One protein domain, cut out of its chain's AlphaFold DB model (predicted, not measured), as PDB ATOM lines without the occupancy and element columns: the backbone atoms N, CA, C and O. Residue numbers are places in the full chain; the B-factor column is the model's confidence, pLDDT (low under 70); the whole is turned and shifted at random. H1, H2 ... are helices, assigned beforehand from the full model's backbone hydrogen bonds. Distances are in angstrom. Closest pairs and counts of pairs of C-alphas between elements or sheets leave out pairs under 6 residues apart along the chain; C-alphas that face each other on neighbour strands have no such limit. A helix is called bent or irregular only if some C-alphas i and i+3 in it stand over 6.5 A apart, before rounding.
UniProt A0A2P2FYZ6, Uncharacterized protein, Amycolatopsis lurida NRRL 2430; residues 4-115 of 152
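AT A GLANCE: This is residues 4 to 115 of the 152 residues of an uncharacterized protein of Amycolatopsis lurida NRRL 2430 (UniProt A0A2P2FYZ6). The domain is a long, thin rod: the helices H2 and H3 form a helical hairpin in one half, and in the other half H1 and H4 cross at a steep tilt. The chain runs out along H1 and H2, folds back through residues 54 to 61 and returns along H3 and H4; the short helices H5 and H6 follow as a tail, of which residues 108 to 114 stick out. The printed part has 112 residues, with six named helices in the order H1 to H6 and no named strand, and its class is all helix. It is extended, with a radius of gyration of the C-alphas of 25.4 A and spans of 83 by 28 by 17 A.

HOW THE PARTS SIT: The longest helix, H2, residues 27 to 53, touches H3, residues 62 to 81, with 26 pairs of C-alphas within 8 A. The closest C-alphas of this hairpin are those of Ala 41 and Ala 68, 5.2 A apart. The two run opposite ways at a shallow tilt of 29 degrees. H1, residues 9 to 23, is apart from H2 and H3. It touches H4, residues 90 to 99; their closest C-alphas, those of Val 16 and Val 93, are 6.3 A apart. H1 and H4 run opposite ways at a steep tilt of 56 degrees. H4 is apart from H2 and H3. H5, residues 103 to 108, and H6, residues 112 to 115, are close but not clearly touching, with the C-alphas of Leu 107 and Leu 115 closest at 7.2 A. H5 is apart from H4. In H2, H3, H4 and H5 every O i to N i+4 pair is within hydrogen-bond range; in H1 9 of 11 are, and H6 is too short for such a pair.

IN THESE COORDINATES: H2 is 39.7 A long from C-alpha 27 at (-11.307, 41.099, 36.341) to C-alpha 53 at (-25.013, 76.018, 49.473). H3 is 28.1 A long and H1 21.5 A, from C-alpha 9 at (12.366, 35.428, 18.471). H1 is irregular: C-alphas 10 and 13 are 7.6 A apart. H4 measures 14.1 A, H5 8.6 A and H6 5.1 A, with C-alpha 115 at (12.510, 13.608, 27.823).

THE WHOLE: The two C-alphas farthest apart, those of Gly 55 and Pro 112, are 84.9 A apart. Residues 108 to 114, of which 112 to 114 belong to H6, stand free. The printed part has no cut and no long link. The mean pLDDT of the printed part is 72.4; 38 residues are under 70, among them residues 22 to 31, 81 to 88 and 99 to 109.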
ATOM      1  N   HIS A   4       7.318  25.073  19.641       55.00
ATOM      2  CA  HIS A   4       8.607  25.768  19.585       55.00
ATOM      3  C   HIS A   4       8.572  27.059  18.748       55.00
ATOM      4  O   HIS A   4       9.463  27.891  18.872       55.00
ATOM      5  N   ARG A   5       7.555  27.249  17.891       64.56
ATOM      6  CA  ARG A   5       7.436  28.470  17.083       64.56
ATOM      7  C   ARG A   5       6.868  29.649  17.862       64.56
ATOM      8  O   ARG A   5       7.225  30.770  17.538       64.56
ATOM      9  N   LEU A   6       6.020  29.420  18.865       64.69
ATOM     10  CA  LEU A   6       5.328  30.499  19.585       64.69
ATOM     11  C   LEU A   6       6.292  31.413  20.354       64.69
ATOM     12  O   LEU A   6       6.073  32.616  20.415       64.69
ATOM     13  N   PHE A   7       7.377  30.852  20.887       67.31
ATOM     14  CA  PHE A   7       8.387  31.594  21.649       67.31
ATOM     15  C   PHE A   7       9.690  31.808  20.866       67.31
ATOM     16  O   PHE A   7      10.693  32.219  21.439       67.31
ATOM     17  N   ALA A   8       9.693  31.525  19.558       71.00
ATOM     18  CA  ALA A   8      10.823  31.869  18.704       71.00
ATOM     19  C   ALA A   8      10.934  33.400  18.587       71.00
ATOM     20  O   ALA A   8       9.884  34.045  18.525       71.00
ATOM     21  N   PRO A   9      12.150  33.976  18.488       69.38
ATOM     22  CA  PRO A   9      12.366  35.428  18.471       69.38
ATOM     23  C   PRO A   9      11.449  36.179  17.497       69.38
ATOM     24  O   PRO A   9      10.878  37.201  17.855       69.38
ATOM     25  N   ASP A  10      11.228  35.608  16.312       75.88
ATOM     26  CA  ASP A  10      10.408  36.204  15.251       75.88
ATOM     27  C   ASP A  10       8.895  36.242  15.562       75.88
ATOM     28  O   ASP A  10       8.150  36.941  14.879       75.88
ATOM     29  N   ASN A  11       8.422  35.488  16.562       76.19
ATOM     30  CA  ASN A  11       7.000  35.353  16.911       76.19
ATOM     31  C   ASN A  11       6.668  35.833  18.336       76.19
ATOM     32  O   ASN A  11       5.495  35.799  18.721       76.19
ATOM     33  N   VAL A  12       7.661  36.273  19.121       77.56
ATOM     34  CA  VAL A  12       7.460  36.685  20.523       77.56
ATOM     35  C   VAL A  12       6.439  37.814  20.619       77.56
ATOM     36  O   VAL A  12       5.503  37.703  21.404       77.56
ATOM     37  N   ASP A  13       6.541  38.838  19.771       76.69
ATOM     38  CA  ASP A  13       5.629  39.990  19.783       76.69
ATOM     39  C   ASP A  13       4.164  39.570  19.573       76.69
ATOM     40  O   ASP A  13       3.254  40.046  20.256       76.69
ATOM     41  N   GLN A  14       3.927  38.626  18.656       80.94
ATOM     42  CA  GLN A  14       2.589  38.103  18.377       80.94
ATOM     43  C   GLN A  14       2.045  37.297  19.564       80.94
ATOM     44  O   GLN A  14       0.865  37.408  19.906       80.94
ATOM     45  N   THR A  15       2.895  36.497  20.205       78.50
ATOM     46  CA  THR A  15       2.526  35.698  21.378       78.50
ATOM     47  C   THR A  15       2.262  36.584  22.597       78.50
ATOM     48  O   THR A  15       1.293  36.346  23.317       78.50
ATOM     49  N   VAL A  16       3.055  37.643  22.800       78.56
ATOM     50  CA  VAL A  16       2.831  38.656  23.846       78.56
ATOM     51  C   VAL A  16       1.482  39.340  23.646       78.56
ATOM     52  O   VAL A  16       0.687  39.393  24.584       78.56
ATOM     53  N   ALA A  17       1.170  39.780  22.423       77.56
ATOM     54  CA  ALA A  17      -0.121  40.390  22.112       77.56
ATOM     55  C   ALA A  17      -1.303  39.445  22.403       77.56
ATOM     56  O   ALA A  17      -2.285  39.857  23.018       77.56
ATOM     57  N   ALA A  18      -1.198  38.167  22.024       80.56
ATOM     58  CA  ALA A  18      -2.239  37.171  22.285       80.56
ATOM     59  C   ALA A  18      -2.420  36.869  23.787       80.56
ATOM     60  O   ALA A  18      -3.544  36.672  24.253       80.56
ATOM     61  N   LEU A  19      -1.328  36.846  24.560       73.56
ATOM     62  CA  LEU A  19      -1.371  36.639  26.010       73.56
ATOM     63  C   LEU A  19      -1.999  37.827  26.741       73.56
ATOM     64  O   LEU A  19      -2.799  37.622  27.653       73.56
ATOM     65  N   LEU A  20      -1.683  39.054  26.325       74.19
ATOM     66  CA  LEU A  20      -2.279  40.269  26.883       74.19
ATOM     67  C   LEU A  20      -3.782  40.351  26.591       74.19
ATOM     68  O   LEU A  20      -4.561  40.683  27.485       74.19
ATOM     69  N   ASP A  21      -4.198  39.983  25.377       72.44
ATOM     70  CA  ASP A  21      -5.611  39.932  24.988       72.44
ATOM     71  C   ASP A  21      -6.385  38.890  25.818       72.44
ATOM     72  O   ASP A  21      -7.453  39.169  26.365       72.44
ATOM     73  N   SER A  22      -5.790  37.709  26.038       67.94
ATOM     74  CA  SER A  22      -6.373  36.670  26.894       67.94
ATOM     75  C   SER A  22      -6.402  37.049  28.383       67.94
ATOM     76  O   SER A  22      -7.300  36.605  29.103       67.94
ATOM     77  N   ALA A  23      -5.434  37.831  28.869       62.56
ATOM     78  CA  ALA A  23      -5.347  38.253  30.269       62.56
ATOM     79  C   ALA A  23      -6.376  39.340  30.638       62.56
ATOM     80  O   ALA A  23      -6.668  39.535  31.818       62.56
ATOM     81  N   GLY A  24      -6.979  40.013  29.649       56.84
ATOM     82  CA  GLY A  24      -8.062  40.987  29.842       56.84
ATOM     83  C   GLY A  24      -9.417  40.378  30.237       56.84
ATOM     84  O   GLY A  24     -10.386  41.107  30.470       56.84
ATOM     85  N   GLY A  25      -9.512  39.049  30.326       50.94
ATOM     86  CA  GLY A  25     -10.741  38.332  30.642       50.94
ATOM     87  C   GLY A  25     -11.135  38.400  32.121       50.94
ATOM     88  O   GLY A  25     -10.553  37.726  32.964       50.94
ATOM     89  N   ASN A  26     -12.224  39.124  32.402       50.59
ATOM     90  CA  ASN A  26     -13.111  39.013  33.575       50.59
ATOM     91  C   ASN A  26     -12.819  39.872  34.827       50.59
ATOM     92  O   ASN A  26     -13.773  40.262  35.499       50.59
ATOM     93  N   THR A  27     -11.581  40.255  35.146       51.25
ATOM     94  CA  THR A  27     -11.307  41.099  36.341       51.25
ATOM     95  C   THR A  27     -11.477  42.600  36.077       51.25
ATOM     96  O   THR A  27     -11.976  43.332  36.934       51.25
ATOM     97  N   GLY A  28     -11.158  43.064  34.865       55.00
ATOM     98  CA  GLY A  28     -11.265  44.479  34.490       55.00
ATOM     99  C   GLY A  28     -12.700  45.022  34.490       55.00
ATOM    100  O   GLY A  28     -12.921  46.174  34.857       55.00
ATOM    101  N   GLY A  29     -13.692  44.192  34.143       60.50
ATOM    102  CA  GLY A  29     -15.098  44.606  34.038       60.50
ATOM    103  C   GLY A  29     -15.759  44.922  35.384       60.50
ATOM    104  O   GLY A  29     -16.468  45.921  35.504       60.50
ATOM    105  N   ALA A  30     -15.492  44.111  36.412       63.72
ATOM    106  CA  ALA A  30     -16.005  44.343  37.764       63.72
ATOM    107  C   ALA A  30     -15.373  45.597  38.395       63.72
ATOM    108  O   ALA A  30     -16.076  46.447  38.942       63.72
ATOM    109  N   HIS A  31     -14.061  45.777  38.222       66.12
ATOM    110  CA  HIS A  31     -13.348  46.963  38.693       66.12
ATOM    111  C   HIS A  31     -13.770  48.259  37.985       66.12
ATOM    112  O   HIS A  31     -13.898  49.304  38.625       66.12
ATOM    113  N   GLU A  32     -14.003  48.218  36.672       70.06
ATOM    114  CA  GLU A  32     -14.574  49.341  35.915       70.06
ATOM    115  C   GLU A  32     -15.980  49.702  36.410       70.06
ATOM    116  O   GLU A  32     -16.284  50.878  36.619       70.06
ATOM    117  N   ALA A  33     -16.833  48.705  36.656       75.62
ATOM    118  CA  ALA A  33     -18.177  48.931  37.178       75.62
ATOM    119  C   ALA A  33     -18.156  49.564  38.582       75.62
ATOM    120  O   ALA A  33     -18.889  50.525  38.826       75.62
ATOM    121  N   ALA A  34     -17.289  49.083  39.477       74.06
ATOM    122  CA  ALA A  34     -17.105  49.656  40.810       74.06
ATOM    123  C   ALA A  34     -16.570  51.101  40.754       74.06
ATOM    124  O   ALA A  34     -17.093  51.979  41.443       74.06
ATOM    125  N   ARG A  35     -15.608  51.394  39.863       75.81
ATOM    126  CA  ARG A  35     -15.109  52.765  39.621       75.81
ATOM    127  C   ARG A  35     -16.205  53.714  39.141       75.81
ATOM    128  O   ARG A  35     -16.297  54.833  39.640       75.81
ATOM    129  N   ARG A  36     -17.054  53.276  38.207       81.56
ATOM    130  CA  ARG A  36     -18.182  54.085  37.715       81.56
ATOM    131  C   ARG A  36     -19.189  54.386  38.823       81.56
ATOM    132  O   ARG A  36     -19.554  55.541  39.001       81.56
ATOM    133  N   ARG A  37     -19.563  53.377  39.620       81.19
ATOM    134  CA  ARG A  37     -20.458  53.559  40.779       81.19
ATOM    135  C   ARG A  37     -19.885  54.547  41.797       81.19
ATOM    136  O   ARG A  37     -20.623  55.390  42.298       81.19
ATOM    137  N   LEU A  38     -18.578  54.479  42.064       77.75
ATOM    138  CA  LEU A  38     -17.903  55.425  42.953       77.75
ATOM    139  C   LEU A  38     -17.974  56.862  42.410       77.75
ATOM    140  O   LEU A  38     -18.355  57.772  43.144       77.75
ATOM    141  N   ALA A  39     -17.653  57.059  41.129       80.06
ATOM    142  CA  ALA A  39     -17.691  58.373  40.490       80.06
ATOM    143  C   ALA A  39     -19.107  58.974  40.474       80.06
ATOM    144  O   ALA A  39     -19.283  60.157  40.774       80.06
ATOM    145  N   ASP A  40     -20.124  58.155  40.194       84.12
ATOM    146  CA  ASP A  40     -21.526  58.577  40.202       84.12
ATOM    147  C   ASP A  40     -21.996  58.983  41.607       84.12
ATOM    148  O   ASP A  40     -22.656  60.015  41.769       84.12
ATOM    149  N   ALA A  41     -21.629  58.211  42.634       78.81
ATOM    150  CA  ALA A  41     -21.945  58.527  44.025       78.81
ATOM    151  C   ALA A  41     -21.279  59.842  44.471       78.81
ATOM    152  O   ALA A  41     -21.930  60.704  45.066       78.81
ATOM    153  N   GLU A  42     -20.006  60.052  44.124       80.06
ATOM    154  CA  GLU A  42     -19.293  61.296  44.429       80.06
ATOM    155  C   GLU A  42     -19.879  62.506  43.686       80.06
ATOM    156  O   GLU A  42     -20.004  63.586  44.271       80.06
ATOM    157  N   ALA A  43     -20.313  62.335  42.435       84.25
ATOM    158  CA  ALA A  43     -20.986  63.387  41.678       84.25
ATOM    159  C   ALA A  43     -22.331  63.784  42.309       84.25
ATOM    160  O   ALA A  43     -22.643  64.973  42.393       84.25
ATOM    161  N   ARG A  44     -23.122  62.816  42.791       83.44
ATOM    162  CA  ARG A  44     -24.387  63.087  43.503       83.44
ATOM    163  C   ARG A  44     -24.151  63.826  44.819       83.44
ATOM    164  O   ARG A  44     -24.839  64.809  45.082       83.44
ATOM    165  N   LEU A  45     -23.147  63.418  45.599       80.44
ATOM    166  CA  LEU A  45     -22.781  64.099  46.846       80.44
ATOM    167  C   LEU A  45     -22.383  65.563  46.609       80.44
ATOM    168  O   LEU A  45     -22.840  66.435  47.346       80.44
ATOM    169  N   ARG A  46     -21.602  65.854  45.558       82.62
ATOM    170  CA  ARG A  46     -21.253  67.239  45.190       82.62
ATOM    171  C   ARG A  46     -22.486  68.071  44.838       82.62
ATOM    172  O   ARG A  46     -22.631  69.176  45.344       82.62
ATOM    173  N   ARG A  47     -23.418  67.513  44.059       83.44
ATOM    174  CA  ARG A  47     -24.677  68.195  43.707       83.44
ATOM    175  C   ARG A  47     -25.533  68.508  44.937       83.44
ATOM    176  O   ARG A  47     -26.117  69.585  45.007       83.44
ATOM    177  N   PHE A  48     -25.600  67.602  45.915       78.81
ATOM    178  CA  PHE A  48     -26.318  67.865  47.167       78.81
ATOM    179  C   PHE A  48     -25.636  68.952  48.009       78.81
ATOM    180  O   PHE A  48     -26.324  69.806  48.563       78.81
ATOM    181  N   GLN A  49     -24.301  68.979  48.055       76.31
ATOM    182  CA  GLN A  49     -23.547  70.042  48.731       76.31
ATOM    183  C   GLN A  49     -23.771  71.417  48.082       76.31
ATOM    184  O   GLN A  49     -23.994  72.399  48.786       76.31
ATOM    185  N   GLU A  50     -23.768  71.485  46.750       82.31
ATOM    186  CA  GLU A  50     -24.062  72.708  45.994       82.31
ATOM    187  C   GLU A  50     -25.503  73.187  46.221       82.31
ATOM    188  O   GLU A  50     -25.729  74.378  46.424       82.31
ATOM    189  N   ALA A  51     -26.473  72.268  46.256       72.38
ATOM    190  CA  ALA A  51     -27.873  72.587  46.531       72.38
ATOM    191  C   ALA A  51     -28.070  73.171  47.940       72.38
ATOM    192  O   ALA A  51     -28.756  74.180  48.097       72.38
ATOM    193  N   ILE A  52     -27.422  72.588  48.956       77.19
ATOM    194  CA  ILE A  52     -27.424  73.133  50.321       77.19
ATOM    195  C   ILE A  52     -26.783  74.528  50.336       77.19
ATOM    196  O   ILE A  52     -27.334  75.454  50.930       77.19
ATOM    197  N   GLY A  53     -25.660  74.711  49.632       76.56
ATOM    198  CA  GLY A  53     -25.013  76.018  49.473       76.56
ATOM    199  C   GLY A  53     -25.892  77.063  48.774       76.56
ATOM    200  O   GLY A  53     -25.787  78.250  49.072       76.56
ATOM    201  N   ALA A  54     -26.798  76.627  47.894       83.44
ATOM    202  CA  ALA A  54     -27.790  77.463  47.220       83.44
ATOM    203  C   ALA A  54     -29.066  77.720  48.053       83.44
ATOM    204  O   ALA A  54     -29.978  78.394  47.573       83.44
ATOM    205  N   GLY A  55     -29.138  77.213  49.291       76.50
ATOM    206  CA  GLY A  55     -30.250  77.452  50.216       76.50
ATOM    207  C   GLY A  55     -31.354  76.390  50.203       76.50
ATOM    208  O   GLY A  55     -32.431  76.641  50.742       76.50
ATOM    209  N   VAL A  56     -31.118  75.213  49.610       78.94
ATOM    210  CA  VAL A  56     -32.017  74.056  49.766       78.94
ATOM    211  C   VAL A  56     -31.959  73.552  51.208       78.94
ATOM    212  O   VAL A  56     -30.877  73.436  51.783       78.94
ATOM    213  N   ASP A  57     -33.124  73.235  51.777       78.31
ATOM    214  CA  ASP A  57     -33.238  72.685  53.128       78.31
ATOM    215  C   ASP A  57     -32.431  71.378  53.244       78.31
ATOM    216  O   ASP A  57     -32.752  70.397  52.562       78.31
ATOM    217  N   PRO A  58     -31.401  71.331  54.110       69.94
ATOM    218  CA  PRO A  58     -30.605  70.133  54.320       69.94
ATOM    219  C   PRO A  58     -31.460  68.923  54.689       69.94
ATOM    220  O   PRO A  58     -31.172  67.822  54.225       69.94
ATOM    221  N   THR A  59     -32.533  69.116  55.464       79.00
ATOM    222  CA  THR A  59     -33.403  68.025  55.930       79.00
ATOM    223  C   THR A  59     -34.139  67.331  54.785       79.00
ATOM    224  O   THR A  59     -34.375  66.128  54.861       79.00
ATOM    225  N   ALA A  60     -34.395  68.036  53.678       79.50
ATOM    226  CA  ALA A  60     -35.036  67.482  52.490       79.50
ATOM    227  C   ALA A  60     -34.106  66.577  51.655       79.50
ATOM    228  O   ALA A  60     -34.586  65.829  50.804       79.50
ATOM    229  N   VAL A  61     -32.785  66.636  51.878       77.62
ATOM    230  CA  VAL A  61     -31.782  65.871  51.112       77.62
ATOM    231  C   VAL A  61     -30.982  64.871  51.954       77.62
ATOM    232  O   VAL A  61     -30.200  64.110  51.384       77.62
ATOM    233  N   VAL A  62     -31.186  64.822  53.280       80.81
ATOM    234  CA  VAL A  62     -30.451  63.925  54.201       80.81
ATOM    235  C   VAL A  62     -30.519  62.464  53.755       80.81
ATOM    236  O   VAL A  62     -29.479  61.816  53.654       80.81
ATOM    237  N   ASP A  63     -31.709  61.950  53.441       80.75
ATOM    238  CA  ASP A  63     -31.877  60.535  53.084       80.75
ATOM    239  C   ASP A  63     -31.152  60.182  51.777       80.75
ATOM    240  O   ASP A  63     -30.431  59.185  51.701       80.75
ATOM    241  N   ALA A  64     -31.258  61.046  50.765       78.31
ATOM    242  CA  ALA A  64     -30.570  60.868  49.488       78.31
ATOM    243  C   ALA A  64     -29.040  60.989  49.628       78.31
ATOM    244  O   ALA A  64     -28.288  60.275  48.958       78.31
ATOM    245  N   MET A  65     -28.567  61.860  50.523       74.12
ATOM    246  CA  MET A  65     -27.147  62.043  50.814       74.12
ATOM    247  C   MET A  65     -26.564  60.843  51.573       74.12
ATOM    248  O   MET A  65     -25.477  60.376  51.232       74.12
ATOM    249  N   ASN A  66     -27.301  60.299  52.545       80.12
ATOM    250  CA  ASN A  66     -26.920  59.090  53.274       80.12
ATOM    251  C   ASN A  66     -26.817  57.881  52.338       80.12
ATOM    252  O   ASN A  66     -25.841  57.133  52.405       80.12
ATOM    253  N   GLN A  67     -27.773  57.732  51.420       83.19
ATOM    254  CA  GLN A  67     -27.750  56.674  50.411       83.19
ATOM    255  C   GLN A  67     -26.529  56.793  49.487       83.19
ATOM    256  O   GLN A  67     -25.795  55.823  49.299       83.19
ATOM    257  N   ALA A  68     -26.247  57.992  48.964       75.75
ATOM    258  CA  ALA A  68     -25.071  58.221  48.124       75.75
ATOM    259  C   ALA A  68     -23.752  57.986  48.887       75.75
ATOM    260  O   ALA A  68     -22.780  57.478  48.326       75.75
ATOM    261  N   HIS A  69     -23.710  58.306  50.183       74.69
ATOM    262  CA  HIS A  69     -22.555  58.014  51.027       74.69
ATOM    263  C   HIS A  69     -22.365  56.505  51.244       74.69
ATOM    264  O   HIS A  69     -21.240  56.013  51.159       74.69
ATOM    265  N   ALA A  70     -23.444  55.756  51.480       80.50
ATOM    266  CA  ALA A  70     -23.394  54.300  51.603       80.50
ATOM    267  C   ALA A  70     -22.904  53.634  50.304       80.50
ATOM    268  O   ALA A  70     -22.027  52.771  50.351       80.50
ATOM    269  N   GLU A  71     -23.395  54.086  49.146       80.25
ATOM    270  CA  GLU A  71     -22.945  53.627  47.822       80.25
ATOM    271  C   GLU A  71     -21.451  53.901  47.600       80.25
ATOM    272  O   GLU A  71     -20.723  53.021  47.137       80.25
ATOM    273  N   ARG A  72     -20.967  55.085  47.999       81.38
ATOM    274  CA  ARG A  72     -19.541  55.439  47.943       81.38
ATOM    275  C   ARG A  72     -18.688  54.506  48.801       81.38
ATOM    276  O   ARG A  72     -17.658  54.025  48.335       81.38
ATOM    277  N   VAL A  73     -19.094  54.266  50.048       76.06
ATOM    278  CA  VAL A  73     -18.361  53.393  50.981       76.06
ATOM    279  C   VAL A  73     -18.325  51.958  50.460       76.06
ATOM    280  O   VAL A  73     -17.261  51.345  50.465       76.06
ATOM    281  N   ALA A  74     -19.448  51.447  49.952       76.19
ATOM    282  CA  ALA A  74     -19.528  50.103  49.391       76.19
ATOM    283  C   ALA A  74     -18.650  49.942  48.138       76.19
ATOM    284  O   ALA A  74     -17.846  49.016  48.072       76.19
ATOM    285  N   ALA A  75     -18.740  50.872  47.180       72.56
ATOM    286  CA  ALA A  75     -17.928  50.835  45.964       72.56
ATOM    287  C   ALA A  75     -16.429  50.987  46.267       72.56
ATOM    288  O   ALA A  75     -15.594  50.347  45.633       72.56
ATOM    289  N   LYS A  76     -16.073  51.804  47.264       72.88
ATOM    290  CA  LYS A  76     -14.684  51.949  47.701       72.88
ATOM    291  C   LYS A  76     -14.160  50.685  48.383       72.88
ATOM    292  O   LYS A  76     -13.060  50.259  48.065       72.88
ATOM    293  N   ALA A  77     -14.953  50.051  49.245       75.81
ATOM    294  CA  ALA A  77     -14.588  48.772  49.851       75.81
ATOM    295  C   ALA A  77     -14.418  47.654  48.802       75.81
ATOM    296  O   ALA A  77     -13.535  46.814  48.943       75.81
ATOM    297  N   GLU A  78     -15.218  47.667  47.730       74.94
ATOM    298  CA  GLU A  78     -15.077  46.752  46.588       74.94
ATOM    299  C   GLU A  78     -13.768  46.992  45.811       74.94
ATOM    300  O   GLU A  78     -13.121  46.037  45.386       74.94
ATOM    301  N   LEU A  79     -13.336  48.250  45.664       70.69
ATOM    302  CA  LEU A  79     -12.061  48.599  45.025       70.69
ATOM    303  C   LEU A  79     -10.844  48.305  45.911       70.69
ATOM    304  O   LEU A  79      -9.839  47.830  45.396       70.69
ATOM    305  N   ASP A  80     -10.942  48.573  47.214       70.81
ATOM    306  CA  ASP A  80      -9.853  48.380  48.180       70.81
ATOM    307  C   ASP A  80      -9.670  46.892  48.550       70.81
ATOM    308  O   ASP A  80      -8.566  46.462  48.880       70.81
ATOM    309  N   GLY A  81     -10.750  46.100  48.516       64.38
ATOM    310  CA  GLY A  81     -10.743  44.667  48.831       64.38
ATOM    311  C   GLY A  81     -10.414  43.754  47.648       64.38
ATOM    312  O   GLY A  81     -10.073  42.586  47.847       64.38
ATOM    313  N   ALA A  82     -10.503  44.260  46.419       60.06
ATOM    314  CA  ALA A  82     -10.041  43.535  45.249       60.06
ATOM    315  C   ALA A  82      -8.514  43.693  45.118       60.06
ATOM    316  O   ALA A  82      -7.992  44.793  45.317       60.06
ATOM    317  N   PRO A  83      -7.770  42.607  44.820       54.72
ATOM    318  CA  PRO A  83      -6.339  42.714  44.575       54.72
ATOM    319  C   PRO A  83      -6.135  43.763  43.487       54.72
ATOM    320  O   PRO A  83      -6.817  43.698  42.464       54.72
ATOM    321  N   ALA A  84      -5.238  44.728  43.743       54.12
ATOM    322  CA  ALA A  84      -4.907  45.794  42.803       54.12
ATOM    323  C   ALA A  84      -4.864  45.215  41.392       54.12
ATOM    324  O   ALA A  84      -4.241  44.167  41.232       54.12
ATOM    325  N   ASP A  85      -5.558  45.863  40.446       54.69
ATOM    326  CA  ASP A  85      -5.671  45.516  39.021       54.69
ATOM    327  C   ASP A  85      -4.271  45.233  38.451       54.69
ATOM    328  O   ASP A  85      -3.626  46.099  37.858       54.69
ATOM    329  N   ARG A  86      -3.739  44.038  38.726       54.31
ATOM    330  CA  ARG A  86      -2.390  43.621  38.371       54.31
ATOM    331  C   ARG A  86      -2.502  43.110  36.962       54.31
ATOM    332  O   ARG A  86      -2.477  41.912  36.698       54.31
ATOM    333  N   ARG A  87      -2.715  44.071  36.072       60.22
ATOM    334  CA  ARG A  87      -2.580  43.866  34.647       60.22
ATOM    335  C   ARG A  87      -1.144  43.444  34.434       60.22
ATOM    336  O   ARG A  87      -0.231  44.182  34.792       60.22
ATOM    337  N   VAL A  88      -0.978  42.233  33.918       62.34
ATOM    338  CA  VAL A  88       0.321  41.777  33.446       62.34
ATOM    339  C   VAL A  88       0.728  42.749  32.344       62.34
ATOM    340  O   VAL A  88      -0.011  42.940  31.381       62.34
ATOM    341  N   THR A  89       1.840  43.439  32.549       73.44
ATOM    342  CA  THR A  89       2.373  44.401  31.582       73.44
ATOM    343  C   THR A  89       3.143  43.678  30.487       73.44
ATOM    344  O   THR A  89       3.689  42.602  30.722       73.44
ATOM    345  N   ASP A  90       3.263  44.289  29.310       68.94
ATOM    346  CA  ASP A  90       4.040  43.752  28.188       68.94
ATOM    347  C   ASP A  90       5.445  43.344  28.647       68.94
ATOM    348  O   ASP A  90       5.892  42.234  28.379       68.94
ATOM    349  N   ALA A  91       6.112  44.203  29.427       67.62
ATOM    350  CA  ALA A  91       7.442  43.949  29.976       67.62
ATOM    351  C   ALA A  91       7.489  42.733  30.918       67.62
ATOM    352  O   ALA A  91       8.462  41.982  30.895       67.62
ATOM    353  N   GLU A  92       6.447  42.510  31.725       68.88
ATOM    354  CA  GLU A  92       6.335  41.310  32.558       68.88
ATOM    355  C   GLU A  92       6.122  40.053  31.702       68.88
ATOM    356  O   GLU A  92       6.732  39.026  31.996       68.88
ATOM    357  N   VAL A  93       5.334  40.124  30.621       76.00
ATOM    358  CA  VAL A  93       5.176  38.998  29.681       76.00
ATOM    359  C   VAL A  93       6.489  38.706  28.951       76.00
ATOM    360  O   VAL A  93       6.893  37.546  28.884       76.00
ATOM    361  N   TYR A  94       7.197  39.729  28.463       75.88
ATOM    362  CA  TYR A  94       8.521  39.566  27.850       75.88
ATOM    363  C   TYR A  94       9.516  38.938  28.831       75.88
ATOM    364  O   TYR A  94      10.202  37.989  28.465       75.88
ATOM    365  N   ALA A  95       9.557  39.395  30.086       72.81
ATOM    366  CA  ALA A  95      10.426  38.819  31.111       72.81
ATOM    367  C   ALA A  95      10.062  37.359  31.439       72.81
ATOM    368  O   ALA A  95      10.945  36.532  31.665       72.81
ATOM    369  N   MET A  96       8.769  37.016  31.442       73.44
ATOM    370  CA  MET A  96       8.310  35.636  31.612       73.44
ATOM    371  C   MET A  96       8.742  34.749  30.444       73.44
ATOM    372  O   MET A  96       9.239  33.652  30.684       73.44
ATOM    373  N   ILE A  97       8.595  35.212  29.201       77.62
ATOM    374  CA  ILE A  97       9.025  34.467  28.011       77.62
ATOM    375  C   ILE A  97      10.549  34.292  28.004       77.62
ATOM    376  O   ILE A  97      11.024  33.181  27.795       77.62
ATOM    377  N   ASP A  98      11.307  35.343  28.311       74.62
ATOM    378  CA  ASP A  98      12.772  35.291  28.394       74.62
ATOM    379  C   ASP A  98      13.255  34.324  29.491       74.62
ATOM    380  O   ASP A  98      14.202  33.563  29.292       74.62
ATOM    381  N   SER A  99      12.535  34.247  30.619       68.44
ATOM    382  CA  SER A  99      12.849  33.310  31.709       68.44
ATOM    383  C   SER A  99      12.733  31.830  31.318       68.44
ATOM    384  O   SER A  99      13.331  30.977  31.975       68.44
ATOM    385  N   LEU A 100      11.981  31.515  30.255       69.56
ATOM    386  CA  LEU A 100      11.878  30.155  29.723       69.56
ATOM    387  C   LEU A 100      13.142  29.744  28.948       69.56
ATOM    388  O   LEU A 100      13.407  28.547  28.829       69.56
ATOM    389  N   GLY A 101      13.933  30.708  28.459       66.44
ATOM    390  CA  GLY A 101      15.114  30.460  27.631       66.44
ATOM    391  C   GLY A 101      14.796  29.740  26.311       66.44
ATOM    392  O   GLY A 101      13.644  29.626  25.891       66.44
ATOM    393  N   ASP A 102      15.827  29.217  25.639       67.44
ATOM    394  CA  ASP A 102      15.642  28.387  24.440       67.44
ATOM    395  C   ASP A 102      15.212  26.965  24.832       67.44
ATOM    396  O   ASP A 102      16.007  26.022  24.906       67.44
ATOM    397  N   VAL A 103      13.913  26.813  25.091       65.38
ATOM    398  CA  VAL A 103      13.287  25.524  25.420       65.38
ATOM    399  C   VAL A 103      13.536  24.488  24.315       65.38
ATOM    400  O   VAL A 103      13.660  23.300  24.605       65.38
ATOM    401  N   GLY A 104      13.654  24.915  23.053       63.31
ATOM    402  CA  GLY A 104      13.940  24.033  21.923       63.31
ATOM    403  C   GLY A 104      15.330  23.409  22.020       63.31
ATOM    404  O   GLY A 104      15.461  22.184  21.956       63.31
ATOM    405  N   ALA A 105      16.354  24.230  22.254       61.53
ATOM    406  CA  ALA A 105      17.720  23.762  22.480       61.53
ATOM    407  C   ALA A 105      17.828  22.895  23.745       61.53
ATOM    408  O   ALA A 105      18.477  21.848  23.723       61.53
ATOM    409  N   MET A 106      17.136  23.273  24.824       63.09
ATOM    410  CA  MET A 106      17.111  22.483  26.060       63.09
ATOM    411  C   MET A 106      16.479  21.100  25.870       63.09
ATOM    412  O   MET A 106      16.939  20.132  26.472       63.09
ATOM    413  N   LEU A 107      15.438  20.984  25.041       69.00
ATOM    414  CA  LEU A 107      14.818  19.699  24.712       69.00
ATOM    415  C   LEU A 107      15.681  18.860  23.769       69.00
ATOM    416  O   LEU A 107      15.693  17.637  23.899       69.00
ATOM    417  N   ALA A 108      16.411  19.498  22.852       67.00
ATOM    418  CA  ALA A 108      17.319  18.819  21.932       67.00
ATOM    419  C   ALA A 108      18.534  18.202  22.649       67.00
ATOM    420  O   ALA A 108      18.954  17.103  22.294       67.00
ATOM    421  N   ASP A 109      19.061  18.876  23.676       68.25
ATOM    422  CA  ASP A 109      20.178  18.383  24.501       68.25
ATOM    423  C   ASP A 109      19.712  17.528  25.701       68.25
ATOM    424  O   ASP A 109      20.508  16.979  26.471       68.25
ATOM    425  N   ALA A 110      18.396  17.380  25.890       75.31
ATOM    426  CA  ALA A 110      17.851  16.660  27.029       75.31
ATOM    427  C   ALA A 110      18.227  15.172  26.996       75.31
ATOM    428  O   ALA A 110      18.035  14.453  26.014       75.31
ATOM    429  N   LYS A 111      18.671  14.656  28.149       81.00
ATOM    430  CA  LYS A 111      18.899  13.216  28.326       81.00
ATOM    431  C   LYS A 111      17.600  12.440  28.037       81.00
ATOM    432  O   LYS A 111      16.554  12.823  28.570       81.00
ATOM    433  N   PRO A 112      17.651  11.286  27.342       80.19
ATOM    434  CA  PRO A 112      16.457  10.517  26.965       80.19
ATOM    435  C   PRO A 112      15.505  10.196  28.129       80.19
ATOM    436  O   PRO A 112      14.287  10.258  27.987       80.19
ATOM    437  N   ALA A 113      16.050   9.913  29.318       70.75
ATOM    438  CA  ALA A 113      15.255   9.643  30.517       70.75
ATOM    439  C   ALA A 113      14.485  10.874  31.041       70.75
ATOM    440  O   ALA A 113      13.416  10.726  31.631       70.75
ATOM    441  N   GLY A 114      15.018  12.085  30.844       72.50
ATOM    442  CA  GLY A 114      14.335  13.336  31.177       72.50
ATOM    443  C   GLY A 114      13.219  13.646  30.183       72.50
ATOM    444  O   GLY A 114      12.112  13.995  30.589       72.50
ATOM    445  N   LEU A 115      13.481  13.415  28.896       80.00
ATOM    446  CA  LEU A 115      12.510  13.608  27.823       80.00
ATOM    447  C   LEU A 115      11.306  12.660  27.963       80.00
ATOM    448  O   LEU A 115      10.160  13.089  27.867       80.00
TER     449      LEU A 115